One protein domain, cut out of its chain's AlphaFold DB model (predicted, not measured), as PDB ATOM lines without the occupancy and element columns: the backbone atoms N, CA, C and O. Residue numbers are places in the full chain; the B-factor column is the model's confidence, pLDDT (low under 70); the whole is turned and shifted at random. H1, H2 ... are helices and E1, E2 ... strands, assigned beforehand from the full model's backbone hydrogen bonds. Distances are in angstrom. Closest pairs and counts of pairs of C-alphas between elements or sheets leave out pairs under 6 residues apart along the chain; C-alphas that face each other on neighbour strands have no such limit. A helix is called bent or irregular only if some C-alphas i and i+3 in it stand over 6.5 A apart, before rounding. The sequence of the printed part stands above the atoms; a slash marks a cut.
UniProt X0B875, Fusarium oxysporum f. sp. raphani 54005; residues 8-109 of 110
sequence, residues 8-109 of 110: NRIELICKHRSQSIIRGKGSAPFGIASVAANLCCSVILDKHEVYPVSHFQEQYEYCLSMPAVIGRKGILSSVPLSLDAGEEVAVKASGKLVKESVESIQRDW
ATOM      1  N   ASN A   8       2.340 -27.244 -44.725       93.75
ATOM      2  CA  ASN A   8       3.360 -26.465 -45.436       93.75
ATOM      3  C   ASN A   8       3.569 -25.101 -44.774       93.75
ATOM      4  O   ASN A   8       4.699 -24.655 -44.566       93.75
ATOM      5  N   ARG A   9       2.472 -24.443 -44.382       94.19
ATOM      6  CA  ARG A   9       2.547 -23.183 -43.641       94.19
ATOM      7  C   ARG A   9       3.232 -23.363 -42.287       94.19
ATOM      8  O   ARG A   9       4.059 -22.528 -41.919       94.19
ATOM      9  N   ILE A  10       2.887 -24.411 -41.535       94.81
ATOM     10  CA  ILE A  10       3.502 -24.683 -40.225       94.81
ATOM     11  C   ILE A  10       4.998 -24.960 -40.381       94.81
ATOM     12  O   ILE A  10       5.797 -24.374 -39.653       94.81
ATOM     13  N   GLU A  11       5.378 -25.784 -41.354       94.31
ATOM     14  CA  GLU A  11       6.772 -26.090 -41.666       94.31
ATOM     15  C   GLU A  11       7.578 -24.816 -41.952       94.31
ATOM     16  O   GLU A  11       8.622 -24.590 -41.334       94.31
ATOM     17  N   LEU A  12       7.072 -23.947 -42.833       95.44
ATOM     18  CA  LEU A  12       7.749 -22.704 -43.203       95.44
ATOM     19  C   LEU A  12       7.907 -21.767 -41.998       95.44
ATOM     20  O   LEU A  12       8.974 -21.189 -41.781       95.44
ATOM     21  N   ILE A  13       6.863 -21.652 -41.171       95.81
ATOM     22  CA  ILE A  13       6.919 -20.874 -39.931       95.81
ATOM     23  C   ILE A  13       7.992 -21.444 -38.998       95.81
ATOM     24  O   ILE A  13       8.799 -20.678 -38.479       95.81
ATOM     25  N   CYS A  14       8.032 -22.760 -38.784       94.31
ATOM     26  CA  CYS A  14       9.010 -23.397 -37.902       94.31
ATOM     27  C   CYS A  14      10.451 -23.187 -38.387       94.31
ATOM     28  O   CYS A  14      11.302 -22.802 -37.586       94.31
ATOM     29  N   LYS A  15      10.714 -23.353 -39.691       94.69
ATOM     30  CA  LYS A  15      12.054 -23.182 -40.278       94.69
ATOM     31  C   LYS A  15      12.581 -21.749 -40.175       94.69
ATOM     32  O   LYS A  15      13.763 -21.550 -39.908       94.69
ATOM     33  N   HIS A  16      11.722 -20.745 -40.367       96.19
ATOM     34  CA  HIS A  16      12.165 -19.351 -40.508       96.19
ATOM     35  C   HIS A  16      11.925 -18.463 -39.280       96.19
ATOM     36  O   HIS A  16      12.410 -17.330 -39.246       96.19
ATOM     37  N   ARG A  17      11.231 -18.947 -38.241       95.50
ATOM     38  CA  ARG A  17      10.875 -18.135 -37.062       95.50
ATOM     39  C   ARG A  17      12.078 -17.468 -36.398       95.50
ATOM     40  O   ARG A  17      11.992 -16.297 -36.029       95.50
ATOM     41  N   SER A  18      13.195 -18.179 -36.252       94.50
ATOM     42  CA  SER A  18      14.419 -17.621 -35.663       94.50
ATOM     43  C   SER A  18      14.953 -16.440 -36.479       94.50
ATOM     44  O   SER A  18      15.291 -15.405 -35.906       94.50
ATOM     45  N   GLN A  19      14.940 -16.544 -37.811       96.31
ATOM     46  CA  GLN A  19      15.380 -15.487 -38.723       96.31
ATOM     47  C   GLN A  19      14.493 -14.244 -38.603       96.31
ATOM     48  O   GLN A  19      15.010 -13.131 -38.537       96.31
ATOM     49  N   SER A  20      13.169 -14.414 -38.513       96.12
ATOM     50  CA  SER A  20      12.238 -13.296 -38.303       96.12
ATOM     51  C   SER A  20      12.494 -12.573 -36.978       96.12
ATOM     52  O   SER A  20      12.503 -11.344 -36.942       96.12
ATOM     53  N   ILE A  21      12.758 -13.318 -35.898       96.94
ATOM     54  CA  ILE A  21      13.090 -12.742 -34.586       96.94
ATOM     55  C   ILE A  21      14.408 -11.961 -34.658       96.94
ATOM     56  O   ILE A  21      14.483 -10.833 -34.173       96.94
ATOM     57  N   ILE A  22      15.436 -12.538 -35.285       97.19
ATOM     58  CA  ILE A  22      16.746 -11.895 -35.441       97.19
ATOM     59  C   ILE A  22      16.624 -10.613 -36.272       97.19
ATOM     60  O   ILE A  22      17.184  -9.596 -35.885       97.19
ATOM     61  N   ARG A  23      15.840 -10.607 -37.355       97.31
ATOM     62  CA  ARG A  23      15.592  -9.384 -38.140       97.31
ATOM     63  C   ARG A  23      14.877  -8.298 -37.336       97.31
ATOM     64  O   ARG A  23      15.161  -7.125 -37.536       97.31
ATOM     65  N   GLY A  24      13.960  -8.678 -36.446       97.56
ATOM     66  CA  GLY A  24      13.184  -7.724 -35.651       97.56
ATOM     67  C   GLY A  24      13.937  -7.128 -34.460       97.56
ATOM     68  O   GLY A  24      13.728  -5.964 -34.138       97.56
ATOM     69  N   LYS A  25      14.793  -7.910 -33.786       97.25
ATOM     70  CA  LYS A  25      15.457  -7.478 -32.538       97.25
ATOM     71  C   LYS A  25      16.945  -7.832 -32.415       97.25
ATOM     72  O   LYS A  25      17.498  -7.790 -31.319       97.25
ATOM     73  N   GLY A  26      17.590  -8.254 -33.499       97.31
ATOM     74  CA  GLY A  26      19.025  -8.562 -33.576       97.31
ATOM     75  C   GLY A  26      19.458  -9.918 -33.004       97.31
ATOM     76  O   GLY A  26      20.539 -10.394 -33.328       97.31
ATOM     77  N   SER A  27      18.647 -10.576 -32.167       96.19
ATOM     78  CA  SER A  27      19.018 -11.853 -31.532       96.19
ATOM     79  C   SER A  27      17.808 -12.654 -31.026       96.19
ATOM     80  O   SER A  27      16.737 -12.098 -30.776       96.19
ATOM     81  N   ALA A  28      17.971 -13.966 -30.795       95.50
ATOM     82  CA  ALA A  28      16.918 -14.856 -30.278       95.50
ATOM     83  C   ALA A  28      17.250 -15.568 -28.931       95.50
ATOM     84  O   ALA A  28      17.011 -16.768 -28.814       95.50
ATOM     85  N   PRO A  29      17.752 -14.870 -27.886       96.31
ATOM     86  CA  PRO A  29      18.276 -15.511 -26.671       96.31
ATOM     87  C   PRO A  29      17.216 -16.185 -25.786       96.31
ATOM     88  O   PRO A  29      17.473 -17.238 -25.218       96.31
ATOM     89  N   PHE A  30      16.017 -15.608 -25.659       96.38
ATOM     90  CA  PHE A  30      15.041 -16.065 -24.659       96.38
ATOM     91  C   PHE A  30      14.531 -17.492 -24.895       96.38
ATOM     92  O   PHE A  30      14.373 -18.251 -23.943       96.38
ATOM     93  N   GLY A  31      14.309 -17.873 -26.157       95.25
ATOM     94  CA  GLY A  31      13.835 -19.217 -26.494       95.25
ATOM     95  C   GLY A  31      14.865 -20.283 -26.130       95.25
ATOM     96  O   GLY A  31      14.554 -21.215 -25.393       95.25
ATOM     97  N   ILE A  32      16.110 -20.105 -26.584       95.94
ATOM     98  CA  ILE A  32      17.187 -21.056 -26.293       95.94
ATOM     99  C   ILE A  32      17.535 -21.092 -24.799       95.94
ATOM    100  O   ILE A  32      17.761 -22.173 -24.265       95.94
ATOM    101  N   ALA A  33      17.487 -19.953 -24.097       98.19
ATOM    102  CA  ALA A  33      17.709 -19.903 -22.652       98.19
ATOM    103  C   ALA A  33      16.661 -20.719 -21.880       98.19
ATOM    104  O   ALA A  33      17.017 -21.472 -20.977       98.19
ATOM    105  N   SER A  34      15.381 -20.631 -22.263       97.88
ATOM    106  CA  SER A  34      14.321 -21.433 -21.641       97.88
ATOM    107  C   SER A  34      14.509 -22.932 -21.883       97.88
ATOM    108  O   SER A  34      14.305 -23.722 -20.965       97.88
ATOM    109  N   VAL A  35      14.901 -23.334 -23.098       97.06
ATOM    110  CA  VAL A  35      15.162 -24.747 -23.424       97.06
ATOM    111  C   VAL A  35      16.365 -25.267 -22.639       97.06
ATOM    112  O   VAL A  35      16.281 -26.336 -22.040       97.06
ATOM    113  N   ALA A  36      17.455 -24.498 -22.584       97.81
ATOM    114  CA  ALA A  36      18.648 -24.855 -21.824       97.81
ATOM    115  C   ALA A  36      18.343 -24.996 -20.324       97.81
ATOM    116  O   ALA A  36      18.707 -26.003 -19.723       97.81
ATOM    117  N   ALA A  37      17.611 -24.042 -19.737       98.19
ATOM    118  CA  ALA A  37      17.204 -24.106 -18.335       98.19
ATOM    119  C   ALA A  37      16.356 -25.353 -18.037       98.19
ATOM    120  O   ALA A  37      16.600 -26.039 -17.045       98.19
ATOM    121  N   ASN A  38      15.404 -25.690 -18.914       97.38
ATOM    122  CA  ASN A  38      14.580 -26.888 -18.754       97.38
ATOM    123  C   ASN A  38      15.406 -28.174 -18.854       97.38
ATOM    124  O   ASN A  38      15.268 -29.027 -17.983       97.38
ATOM    125  N   LEU A  39      16.310 -28.283 -19.832       97.69
ATOM    126  CA  LEU A  39      17.221 -29.427 -19.945       97.69
ATOM    127  C   LEU A  39      18.095 -29.581 -18.695       97.69
ATOM    128  O   LEU A  39      18.209 -30.684 -18.163       97.69
ATOM    129  N   CYS A  40      18.659 -28.484 -18.175       97.94
ATOM    130  CA  CYS A  40      19.407 -28.505 -16.917       97.94
ATOM    131  C   CYS A  40      18.541 -29.012 -15.757       97.94
ATOM    132  O   CYS A  40      18.977 -29.885 -15.010       97.94
ATOM    133  N   CYS A  41      17.306 -28.521 -15.627       98.00
ATOM    134  CA  CYS A  41      16.364 -29.004 -14.619       98.00
ATOM    135  C   CYS A  41      16.056 -30.499 -14.780       98.00
ATOM    136  O   CYS A  41      15.992 -31.204 -13.776       98.00
ATOM    137  N   SER A  42      15.877 -30.999 -16.005       97.94
ATOM    138  CA  SER A  42      15.607 -32.421 -16.260       97.94
ATOM    139  C   SER A  42      16.788 -33.314 -15.884       97.94
ATOM    140  O   SER A  42      16.572 -34.392 -15.333       97.94
ATOM    141  N   VAL A  43      18.022 -32.846 -16.089       98.38
ATOM    142  CA  VAL A  43      19.238 -33.539 -15.633       98.38
ATOM    143  C   VAL A  43      19.356 -33.499 -14.107       98.38
ATOM    144  O   VAL A  43      19.479 -34.542 -13.469       98.38
ATOM    145  N   ILE A  44      19.287 -32.311 -13.497       98.50
ATOM    146  CA  ILE A  44      19.484 -32.124 -12.048       98.50
ATOM    147  C   ILE A  44      18.445 -32.908 -11.241       98.50
ATOM    148  O   ILE A  44      18.788 -33.577 -10.265       98.50
ATOM    149  N   LEU A  45      17.179 -32.841 -11.659       98.50
ATOM    150  CA  LEU A  45      16.059 -33.482 -10.969       98.50
ATOM    151  C   LEU A  45      15.808 -34.922 -11.432       98.50
ATOM    152  O   LEU A  45      14.878 -35.545 -10.934       98.50
ATOM    153  N   ASP A  46      16.627 -35.446 -12.350       98.38
ATOM    154  CA  ASP A  46      16.499 -36.797 -12.906       98.38
ATOM    155  C   ASP A  46      15.078 -37.108 -13.420       98.38
ATOM    156  O   ASP A  46      14.480 -38.119 -13.067       98.38
ATOM    157  N   LYS A  47      14.507 -36.208 -14.230       97.94
ATOM    158  CA  LYS A  47      13.075 -36.261 -14.591       97.94
ATOM    159  C   LYS A  47      12.687 -37.368 -15.574       97.94
ATOM    160  O   LYS A  47      11.506 -37.683 -15.669       97.94
ATOM    161  N   HIS A  48      13.645 -37.905 -16.330       97.94
ATOM    162  CA  HIS A  48      13.431 -38.930 -17.368       97.94
ATOM    163  C   HIS A  48      12.434 -38.471 -18.446       97.94
ATOM    164  O   HIS A  48      11.602 -39.228 -18.937       97.94
ATOM    165  N   GLU A  49      12.525 -37.195 -18.817       97.00
ATOM    166  CA  GLU A  49      11.688 -36.565 -19.839       97.00
ATOM    167  C   GLU A  49      12.305 -36.728 -21.236       97.00
ATOM    168  O   GLU A  49      13.528 -36.762 -21.389       97.00
ATOM    169  N   VAL A  50      11.459 -36.786 -22.267       97.56
ATOM    170  CA  VAL A  50      11.901 -36.895 -23.663       97.56
ATOM    171  C   VAL A  50      12.087 -35.509 -24.273       97.56
ATOM    172  O   VAL A  50      11.154 -34.707 -24.298       97.56
ATOM    173  N   TYR A  51      13.269 -35.255 -24.834       97.69
ATOM    174  CA  TYR A  51      13.578 -34.028 -25.566       97.69
ATOM    175  C   TYR A  51      14.189 -34.338 -26.937       97.69
ATOM    176  O   TYR A  51      15.004 -35.257 -27.040       97.69
ATOM    177  N   PRO A  52      13.868 -33.563 -27.990       96.56
ATOM    178  CA  PRO A  52      14.630 -33.595 -29.233       96.56
ATOM    179  C   PRO A  52      15.969 -32.880 -29.014       96.56
ATOM    180  O   PRO A  52      16.021 -31.651 -28.947       96.56
ATOM    181  N   VAL A  53      17.053 -33.643 -28.874       97.19
ATOM    182  CA  VAL A  53      18.400 -33.108 -28.617       97.19
ATOM    183  C   VAL A  53      19.424 -33.701 -29.569       97.19
ATOM    184  O   VAL A  53      19.306 -34.850 -29.997       97.19
ATOM    185  N   SER A  54      20.450 -32.912 -29.891       96.50
ATOM    186  CA  SER A  54      21.566 -33.376 -30.712       96.50
ATOM    187  C   SER A  54      22.385 -34.418 -29.958       96.50
ATOM    188  O   SER A  54      22.941 -34.121 -28.902       96.50
ATOM    189  N   HIS A  55      22.452 -35.630 -30.502       95.19
ATOM    190  CA  HIS A  55      23.268 -36.713 -29.968       95.19
ATOM    191  C   HIS A  55      23.676 -37.693 -31.059       95.19
ATOM    192  O   HIS A  55      23.065 -37.730 -32.130       95.19
ATOM    193  N   PHE A  56      24.729 -38.465 -30.790       93.44
ATOM    194  CA  PHE A  56      25.280 -39.413 -31.749       93.44
ATOM    195  C   PHE A  56      24.240 -40.474 -32.114       93.44
ATOM    196  O   PHE A  56      23.704 -41.147 -31.237       93.44
ATOM    197  N   GLN A  57      23.951 -40.591 -33.408       91.88
ATOM    198  CA  GLN A  57      23.063 -41.610 -33.947       91.88
ATOM    199  C   GLN A  57      23.904 -42.706 -34.586       91.88
ATOM    200  O   GLN A  57      24.490 -42.482 -35.643       91.88
ATOM    201  N   GLU A  58      23.932 -43.896 -33.990       88.69
ATOM    202  CA  GLU A  58      24.719 -45.021 -34.517       88.69
ATOM    203  C   GLU A  58      24.341 -45.366 -35.964       88.69
ATOM    204  O   GLU A  58      25.220 -45.575 -36.791       88.69
ATOM    205  N   GLN A  59      23.046 -45.323 -36.301       85.19
ATOM    206  CA  GLN A  59      22.550 -45.599 -37.656       85.19
ATOM    207  C   GLN A  59      23.126 -44.653 -38.720       85.19
ATOM    208  O   GLN A  59      23.185 -45.007 -39.899       85.19
ATOM    209  N   TYR A  60      23.497 -43.440 -38.319       84.31
ATOM    210  CA  TYR A  60      23.957 -42.413 -39.239       84.31
ATOM    211  C   TYR A  60      25.444 -42.064 -39.066       84.31
ATOM    212  O   TYR A  60      26.004 -41.426 -39.945       84.31
ATOM    213  N   GLU A  61      26.098 -42.512 -37.990       87.12
ATOM    214  CA  GLU A  61      27.507 -42.243 -37.649       87.12
ATOM    215  C   GLU A  61      27.852 -40.760 -37.399       87.12
ATOM    216  O   GLU A  61      28.995 -40.330 -37.559       87.12
ATOM    217  N   TYR A  62      26.877 -39.947 -36.990       89.19
ATOM    218  CA  TYR A  62      27.093 -38.545 -36.610       89.19
ATOM    219  C   TYR A  62      26.001 -38.040 -35.662       89.19
ATOM    220  O   TYR A  62      24.977 -38.692 -35.438       89.19
ATOM    221  N   CYS A  63      26.217 -36.859 -35.078       92.38
ATOM    222  CA  CYS A  63      25.251 -36.232 -34.182       92.38
ATOM    223  C   CYS A  63      24.096 -35.591 -34.957       92.38
ATOM    224  O   CYS A  63      24.304 -34.692 -35.772       92.38
ATOM    225  N   LEU A  64      22.872 -36.013 -34.645       94.00
ATOM    226  CA  LEU A  64      21.634 -35.407 -35.131       94.00
ATOM    227  C   LEU A  64      20.668 -35.179 -33.975       94.00
ATOM    228  O   LEU A  64      20.713 -35.867 -32.955       94.00
ATOM    229  N   SER A  65      19.781 -34.198 -34.146       95.31
ATOM    230  CA  SER A  65      18.711 -33.959 -33.182       95.31
ATOM    231  C   SER A  65      17.626 -35.014 -33.340       95.31
ATOM    232  O   SER A  65      16.844 -34.951 -34.283       95.31
ATOM    233  N   MET A  66      17.593 -35.959 -32.406       95.75
ATOM    234  CA  MET A  66      16.568 -36.996 -32.302       95.75
ATOM    235  C   MET A  66      15.993 -37.015 -30.880       95.75
ATOM    236  O   MET A  66      16.643 -36.518 -29.952       95.75
ATOM    237  N   PRO A  67      14.781 -37.552 -30.675       97.00
ATOM    238  CA  PRO A  67      14.207 -37.668 -29.343       97.00
ATOM    239  C   PRO A  67      15.037 -38.607 -28.461       97.00
ATOM    240  O   PRO A  67      15.357 -39.730 -28.848       97.00
ATOM    241  N   ALA A  68      15.370 -38.149 -27.260       97.69
ATOM    242  CA  ALA A  68      16.095 -38.924 -26.264       97.69
ATOM    243  C   ALA A  68      15.515 -38.695 -24.870       97.69
ATOM    244  O   ALA A  68      15.029 -37.604 -24.561       97.69
ATOM    245  N   VAL A  69      15.590 -39.723 -24.027       98.19
ATOM    246  CA  VAL A  69      15.244 -39.649 -22.607       98.19
ATOM    247  C   VAL A  69      16.404 -39.003 -21.857       98.19
ATOM    248  O   VAL A  69      17.532 -39.499 -21.902       98.19
ATOM    249  N   ILE A  70      16.125 -37.909 -21.151       98.25
ATOM    250  CA  ILE A  70      17.113 -37.139 -20.396       98.25
ATOM    251  C   ILE A  70      16.942 -37.375 -18.896       98.25
ATOM    252  O   ILE A  70      15.861 -37.178 -18.341       98.25
ATOM    253  N   GLY A  71      18.033 -37.741 -18.229       97.69
ATOM    254  CA  GLY A  71      18.113 -37.865 -16.776       97.69
ATOM    255  C   GLY A  71      19.461 -37.402 -16.236       97.69
ATOM    256  O   GLY A  71      20.233 -36.726 -16.917       97.69
ATOM    257  N   ARG A  72      19.782 -37.787 -15.000       98.12
ATOM    258  CA  ARG A  72      20.980 -37.327 -14.278       98.12
ATOM    259  C   ARG A  72      22.290 -37.644 -14.990       98.12
ATOM    260  O   ARG A  72      23.259 -36.907 -14.845       98.12
ATOM    261  N   LYS A  73      22.324 -38.731 -15.763       97.56
ATOM    262  CA  LYS A  73      23.492 -39.146 -16.557       97.56
ATOM    263  C   LYS A  73      23.527 -38.516 -17.958       97.56
ATOM    264  O   LYS A  73      24.307 -38.950 -18.795       97.56
ATOM    265  N   GLY A  74      22.691 -37.510 -18.224       96.81
ATOM    266  CA  GLY A  74      22.489 -36.960 -19.559       96.81
ATOM    267  C   GLY A  74      21.499 -37.815 -20.342       96.81
ATOM    268  O   GLY A  74      20.371 -38.014 -19.895       96.81
ATOM    269  N   ILE A  75      21.912 -38.319 -21.503       97.19
ATOM    270  CA  ILE A  75      21.070 -39.177 -22.344       97.19
ATOM    271  C   ILE A  75      21.048 -40.589 -21.762       97.19
ATOM    272  O   ILE A  75      22.085 -41.242 -21.667       97.19
ATOM    273  N   LEU A  76      19.861 -41.049 -21.369       97.56
ATOM    274  CA  LEU A  76      19.641 -42.401 -20.854       97.56
ATOM    275  C   LEU A  76      19.357 -43.395 -21.983       97.56
ATOM    276  O   LEU A  76      19.818 -44.532 -21.935       97.56
ATOM    277  N   SER A  77      18.598 -42.963 -22.990       96.38
ATOM    278  CA  SER A  77      18.284 -43.748 -24.181       96.38
ATOM    279  C   SER A  77      17.775 -42.857 -25.313       96.38
ATOM    280  O   SER A  77      17.205 -41.789 -25.076       96.38
ATOM    281  N   SER A  78      17.960 -43.309 -26.550       95.25
ATOM    282  CA  SER A  78      17.311 -42.732 -27.730       95.25
ATOM    283  C   SER A  78      15.923 -43.346 -27.910       95.25
ATOM    284  O   SER A  78      15.724 -44.534 -27.649       95.25
ATOM    285  N   VAL A  79      14.957 -42.548 -28.362       94.44
ATOM    286  CA  VAL A  79      13.596 -43.021 -28.642       94.44
ATOM    287  C   VAL A  79      13.455 -43.238 -30.152       94.44
ATOM    288  O   VAL A  79      13.646 -42.286 -30.912       94.44
ATOM    289  N   PRO A  80      13.125 -44.460 -30.612       90.12
ATOM    290  CA  PRO A  80      12.989 -44.744 -32.035       90.12
ATOM    291  C   PRO A  80      11.795 -43.993 -32.632       90.12
ATOM    292  O   PRO A  80      10.717 -43.938 -32.038       90.12
ATOM    293  N   LEU A  81      11.988 -43.440 -33.829       90.31
ATOM    294  CA  LEU A  81      10.944 -42.780 -34.608       90.31
ATOM    295  C   LEU A  81      10.591 -43.619 -35.832       90.31
ATOM    296  O   LEU A  81      11.472 -44.099 -36.543       90.31
ATOM    297  N   SER A  82       9.295 -43.760 -36.097       93.44
ATOM    298  CA  SER A  82       8.799 -44.283 -37.368       93.44
ATOM    299  C   SER A  82       8.722 -43.131 -38.362       93.44
ATOM    300  O   SER A  82       7.814 -42.309 -38.270       93.44
ATOM    301  N   LEU A  83       9.703 -43.064 -39.258       93.50
ATOM    302  CA  LEU A  83       9.778 -42.061 -40.315       93.50
ATOM    303  C   LEU A  83       9.177 -42.617 -41.605       93.50
ATOM    304  O   LEU A  83       9.303 -43.809 -41.892       93.50
ATOM    305  N   ASP A  84       8.535 -41.757 -42.391       96.38
ATOM    306  CA  ASP A  84       8.192 -42.114 -43.763       96.38
ATOM    307  C   ASP A  84       9.418 -42.048 -44.695       96.38
ATOM    308  O   ASP A  84      10.480 -41.527 -44.349       96.38
ATOM    309  N   ALA A  85       9.281 -42.583 -45.911       96.25
ATOM    310  CA  ALA A  85      10.391 -42.643 -46.864       96.25
ATOM    311  C   ALA A  85      10.952 -41.254 -47.236       96.25
ATOM    312  O   ALA A  85      12.146 -41.126 -47.509       96.25
ATOM    313  N   GLY A  86      10.114 -40.214 -47.256       96.25
ATOM    314  CA  GLY A  86      10.547 -38.844 -47.526       96.25
ATOM    315  C   GLY A  86      11.307 -38.244 -46.344       96.25
ATOM    316  O   GLY A  86      12.359 -37.627 -46.530       96.25
ATOM    317  N   GLU A  87      10.816 -38.472 -45.129       94.44
ATOM    318  CA  GLU A  87      11.461 -38.059 -43.883       94.44
ATOM    319  C   GLU A  87      12.819 -38.747 -43.694       94.44
ATOM    320  O   GLU A  87      13.803 -38.077 -43.377       94.44
ATOM    321  N   GLU A  88      12.924 -40.050 -43.968       93.56
ATOM    322  CA  GLU A  88      14.195 -40.781 -43.911       93.56
ATOM    323  C   GLU A  88      15.250 -40.188 -44.853       93.56
ATOM    324  O   GLU A  88      16.419 -40.034 -44.479       93.56
ATOM    325  N   VAL A  89      14.847 -39.845 -46.081       95.56
ATOM    326  CA  VAL A  89      15.731 -39.208 -47.066       95.56
ATOM    327  C   VAL A  89      16.170 -37.829 -46.574       95.56
ATOM    328  O   VAL A  89      17.358 -37.507 -46.644       95.56
ATOM    329  N   ALA A  90      15.248 -37.030 -46.029       94.44
ATOM    330  CA  ALA A  90      15.552 -35.702 -45.500       94.44
ATOM    331  C   ALA A  90      16.511 -35.753 -44.295       94.44
ATOM    332  O   ALA A  90      17.463 -34.971 -44.228       94.44
ATOM    333  N   VAL A  91      16.312 -36.701 -43.374       93.56
ATOM    334  CA  VAL A  91      17.188 -36.916 -42.212       93.56
ATOM    335  C   VAL A  91      18.593 -37.319 -42.656       93.56
ATOM    336  O   VAL A  91      19.569 -36.701 -42.223       93.56
ATOM    337  N   LYS A  92      18.714 -38.293 -43.570       92.75
ATOM    338  CA  LYS A  92      20.012 -38.711 -44.127       92.75
ATOM    339  C   LYS A  92      20.735 -37.554 -44.816       92.75
ATOM    340  O   LYS A  92      21.942 -37.397 -44.641       92.75
ATOM    341  N   ALA A  93      20.008 -36.727 -45.568       94.38
ATOM    342  CA  ALA A  93      20.575 -35.549 -46.217       94.38
ATOM    343  C   ALA A  93      21.098 -34.523 -45.194       94.38
ATOM    344  O   ALA A  93      22.234 -34.066 -45.320       94.38
ATOM    345  N   SER A  94      20.321 -34.205 -44.150       93.56
ATOM    346  CA  SER A  94      20.764 -33.308 -43.068       93.56
ATOM    347  C   SER A  94      22.006 -33.843 -42.365       93.56
ATOM    348  O   SER A  94      22.931 -33.093 -42.060       93.56
ATOM    349  N   GLY A  95      22.032 -35.146 -42.114       92.31
ATOM    350  CA  GLY A  95      23.147 -35.825 -41.487       92.31
ATOM    351  C   GLY A  95      24.443 -35.752 -42.283       92.31
ATOM    352  O   GLY A  95      25.493 -35.393 -41.749       92.31
ATOM    353  N   LYS A  96      24.351 -36.004 -43.591       92.69
ATOM    354  CA  LYS A  96      25.475 -35.871 -44.519       92.69
ATOM    355  C   LYS A  96      26.070 -34.457 -44.498       92.69
ATOM    356  O   LYS A  96      27.283 -34.326 -44.400       92.69
ATOM    357  N   LEU A  97      25.229 -33.419 -44.502       94.00
ATOM    358  CA  LEU A  97      25.687 -32.023 -44.434       94.00
ATOM    359  C   LEU A  97      26.451 -31.717 -43.139       94.00
ATOM    360  O   LEU A  97      27.468 -31.021 -43.166       94.00
ATOM    361  N   VAL A  98      25.984 -32.238 -41.998       92.94
ATOM    362  CA  VAL A  98      26.683 -32.085 -40.712       92.94
ATOM    363  C   VAL A  98      28.038 -32.787 -40.758       92.94
ATOM    364  O   VAL A  98      29.037 -32.185 -40.370       92.94
ATOM    365  N   LYS A  99      28.094 -34.020 -41.279       90.44
ATOM    366  CA  LYS A  99      29.344 -34.778 -41.434       90.44
ATOM    367  C   LYS A  99      30.359 -34.024 -42.293       90.44
ATOM    368  O   LYS A  99      31.474 -33.791 -41.842       90.44
ATOM    369  N   GLU A 100      29.951 -33.571 -43.476       92.88
ATOM    370  CA  GLU A 100      30.806 -32.802 -44.393       92.88
ATOM    371  C   GLU A 100      31.323 -31.507 -43.749       92.88
ATOM    372  O   GLU A 100      32.495 -31.159 -43.902       92.88
ATOM    373  N   SER A 101      30.469 -30.815 -42.987       92.75
ATOM    374  CA  SER A 101      30.845 -29.592 -42.268       92.75
ATOM    375  C   SER A 101      31.894 -29.869 -41.189       92.75
ATOM    376  O   SER A 101      32.880 -29.142 -41.088       92.75
ATOM    377  N   VAL A 102      31.709 -30.934 -40.400       90.75
ATOM    378  CA  VAL A 102      32.666 -31.347 -39.359       90.75
ATOM    379  C   VAL A 102      33.999 -31.751 -39.983       90.75
ATOM    380  O   VAL A 102      35.042 -31.291 -39.525       90.75
ATOM    381  N   GLU A 103      33.976 -32.553 -41.046       91.38
ATOM    382  CA  GLU A 103      35.185 -32.974 -41.757       91.38
ATOM    383  C   GLU A 103      35.937 -31.784 -42.364       91.38
ATOM    384  O   GLU A 103      37.164 -31.755 -42.323       91.38
ATOM    385  N   SER A 104      35.225 -30.790 -42.911       93.31
ATOM    386  CA  SER A 104      35.863 -29.569 -43.418       93.31
ATOM    387  C   SER A 104      36.572 -28.813 -42.307       93.31
ATOM    388  O   SER A 104      37.757 -28.528 -42.433       93.31
ATOM    389  N   ILE A 105      35.883 -28.567 -41.191       92.81
ATOM    390  CA  ILE A 105      36.470 -27.858 -40.050       92.81
ATOM    391  C   ILE A 105      37.693 -28.611 -39.519       92.81
ATOM    392  O   ILE A 105      38.695 -27.984 -39.210       92.81
ATOM    393  N   GLN A 106      37.647 -29.945 -39.442       89.50
ATOM    394  CA  GLN A 106      38.774 -30.759 -38.974       89.50
ATOM    395  C   GLN A 106      39.983 -30.748 -39.919       89.50
ATOM    396  O   GLN A 106      41.111 -30.879 -39.443       89.50
ATOM    397  N   ARG A 107      39.770 -30.615 -41.234       87.88
ATOM    398  CA  ARG A 107      40.862 -30.443 -42.208       87.88
ATOM    399  C   ARG A 107      41.518 -29.072 -42.094       87.88
ATOM    400  O   ARG A 107      42.729 -28.999 -42.209       87.88
ATOM    401  N   ASP A 108      40.721 -28.034 -41.853       86.56
ATOM    402  CA  ASP A 108      41.170 -26.637 -41.840       86.56
ATOM    403  C   ASP A 108      41.701 -26.181 -40.460       86.56
ATOM    404  O   ASP A 108      42.130 -25.038 -40.301       86.56
ATOM    405  N   TRP A 109      41.627 -27.038 -39.431       75.06
ATOM    406  CA  TRP A 109      42.053 -26.728 -38.054       75.06
ATOM    407  C   TRP A 109      43.572 -26.876 -37.823       75.06
ATOM    408  O   TRP A 109      44.056 -26.611 -36.720       75.06
TER     409      TRP A 109
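This is residues 8 to 109 of the 110 residues of a protein of Fusarium oxysporum f. sp. raphani 54005 (UniProt X0B875). A small, strongly twisted three-stranded sheet and the helix H2 make the two sides of an open V, joined where the last part of H2 packs on the sheet near the turn between E2 and E3. At the other end of H2 is the bent helix H1, which touches neither the sheet nor another helix and whose residues 8 to 16 stick out, and at the other end of the sheet, near the turn between E1 and E2, the long helix H3 only grazes it, with residues 85 to 90 and 103 to 108 of H3 sticking out. The printed part has 102 residues, with three named helices and three named strands in the order H1 H2 E1 E2 E3 H3; the sheet's order is E1 E2 E3, antiparallel, and the class is mixed, helices and strands. The whole is loose, with a radius of gyration of the C-alphas of 16.1 A and spans of 38 by 37 by 35 A.

E1, residues 49 to 57, E2, residues 62 to 71, and E3, residues 74 to 78, form a meander, each strand the antiparallel neighbour of the one before. E1 and E2 are a hairpin, with N 51 and O 68 at 2.9 A and N 55 and O 64 at 3.0 A, within hydrogen-bond range. E2 and E3 are a hairpin too, with N 69 and O 77 at 2.8 A. E1 bends by 80 degrees at residue 54, and E2 by 81 degrees at residue 67. H2, residues 29 to 44, is on one face of the sheet, two layers of helix and strands, at a height over the sheet of 11.6 A. It lies over E1 and E2 and runs slantwise to the strands, at 35 degrees to E2 on the local plane. The closest C-alphas of H2 and E2 are those of Val 43 and Gly 71, 4.6 A apart. H3, residues 85 to 108, only grazes the sheet with its residues 91 to 102; the closest C-alphas of E2 and H3 are those of Tyr 62 and Lys 99, 6.5 A apart. H2 and H3 are apart. H1, residues 8 to 25, was assigned as one helix by its hydrogen bonds but is bent, with C-alphas 15 and 18 7.6 A apart. Its arms H1a, residues 8 to 15, and H1b, residues 18 to 25, stand at a steep tilt of 64 degrees, and neither is on the sheet. In H1a, H1b, H2 and H3 every O i to N i+4 pair is within hydrogen-bond range.

E2 is 21.8 A long from first to last C-alpha, E1 18.8 A and E3 11.3 A. H2 is 22.2 A long and H3 35.1 A; H1a is 10.6 A and H1b 10.7 A. C-alpha 8, where H1a begins, is at (3.360, -26.465, -45.436). C-alpha 71, where E2 ends, is at (18.113, -37.865, -16.776), and C-alpha 108, where H3 ends, at (41.170, -26.637, -41.840).

The two C-alphas farthest apart are those of Leu 45 and Asp 108, 40.4 A. The printed part has no cut. The link from E3 to H3, six residues, is short, and the other four are tight. The mean pLDDT of the printed part is 94.7, and no printed residue is under 70.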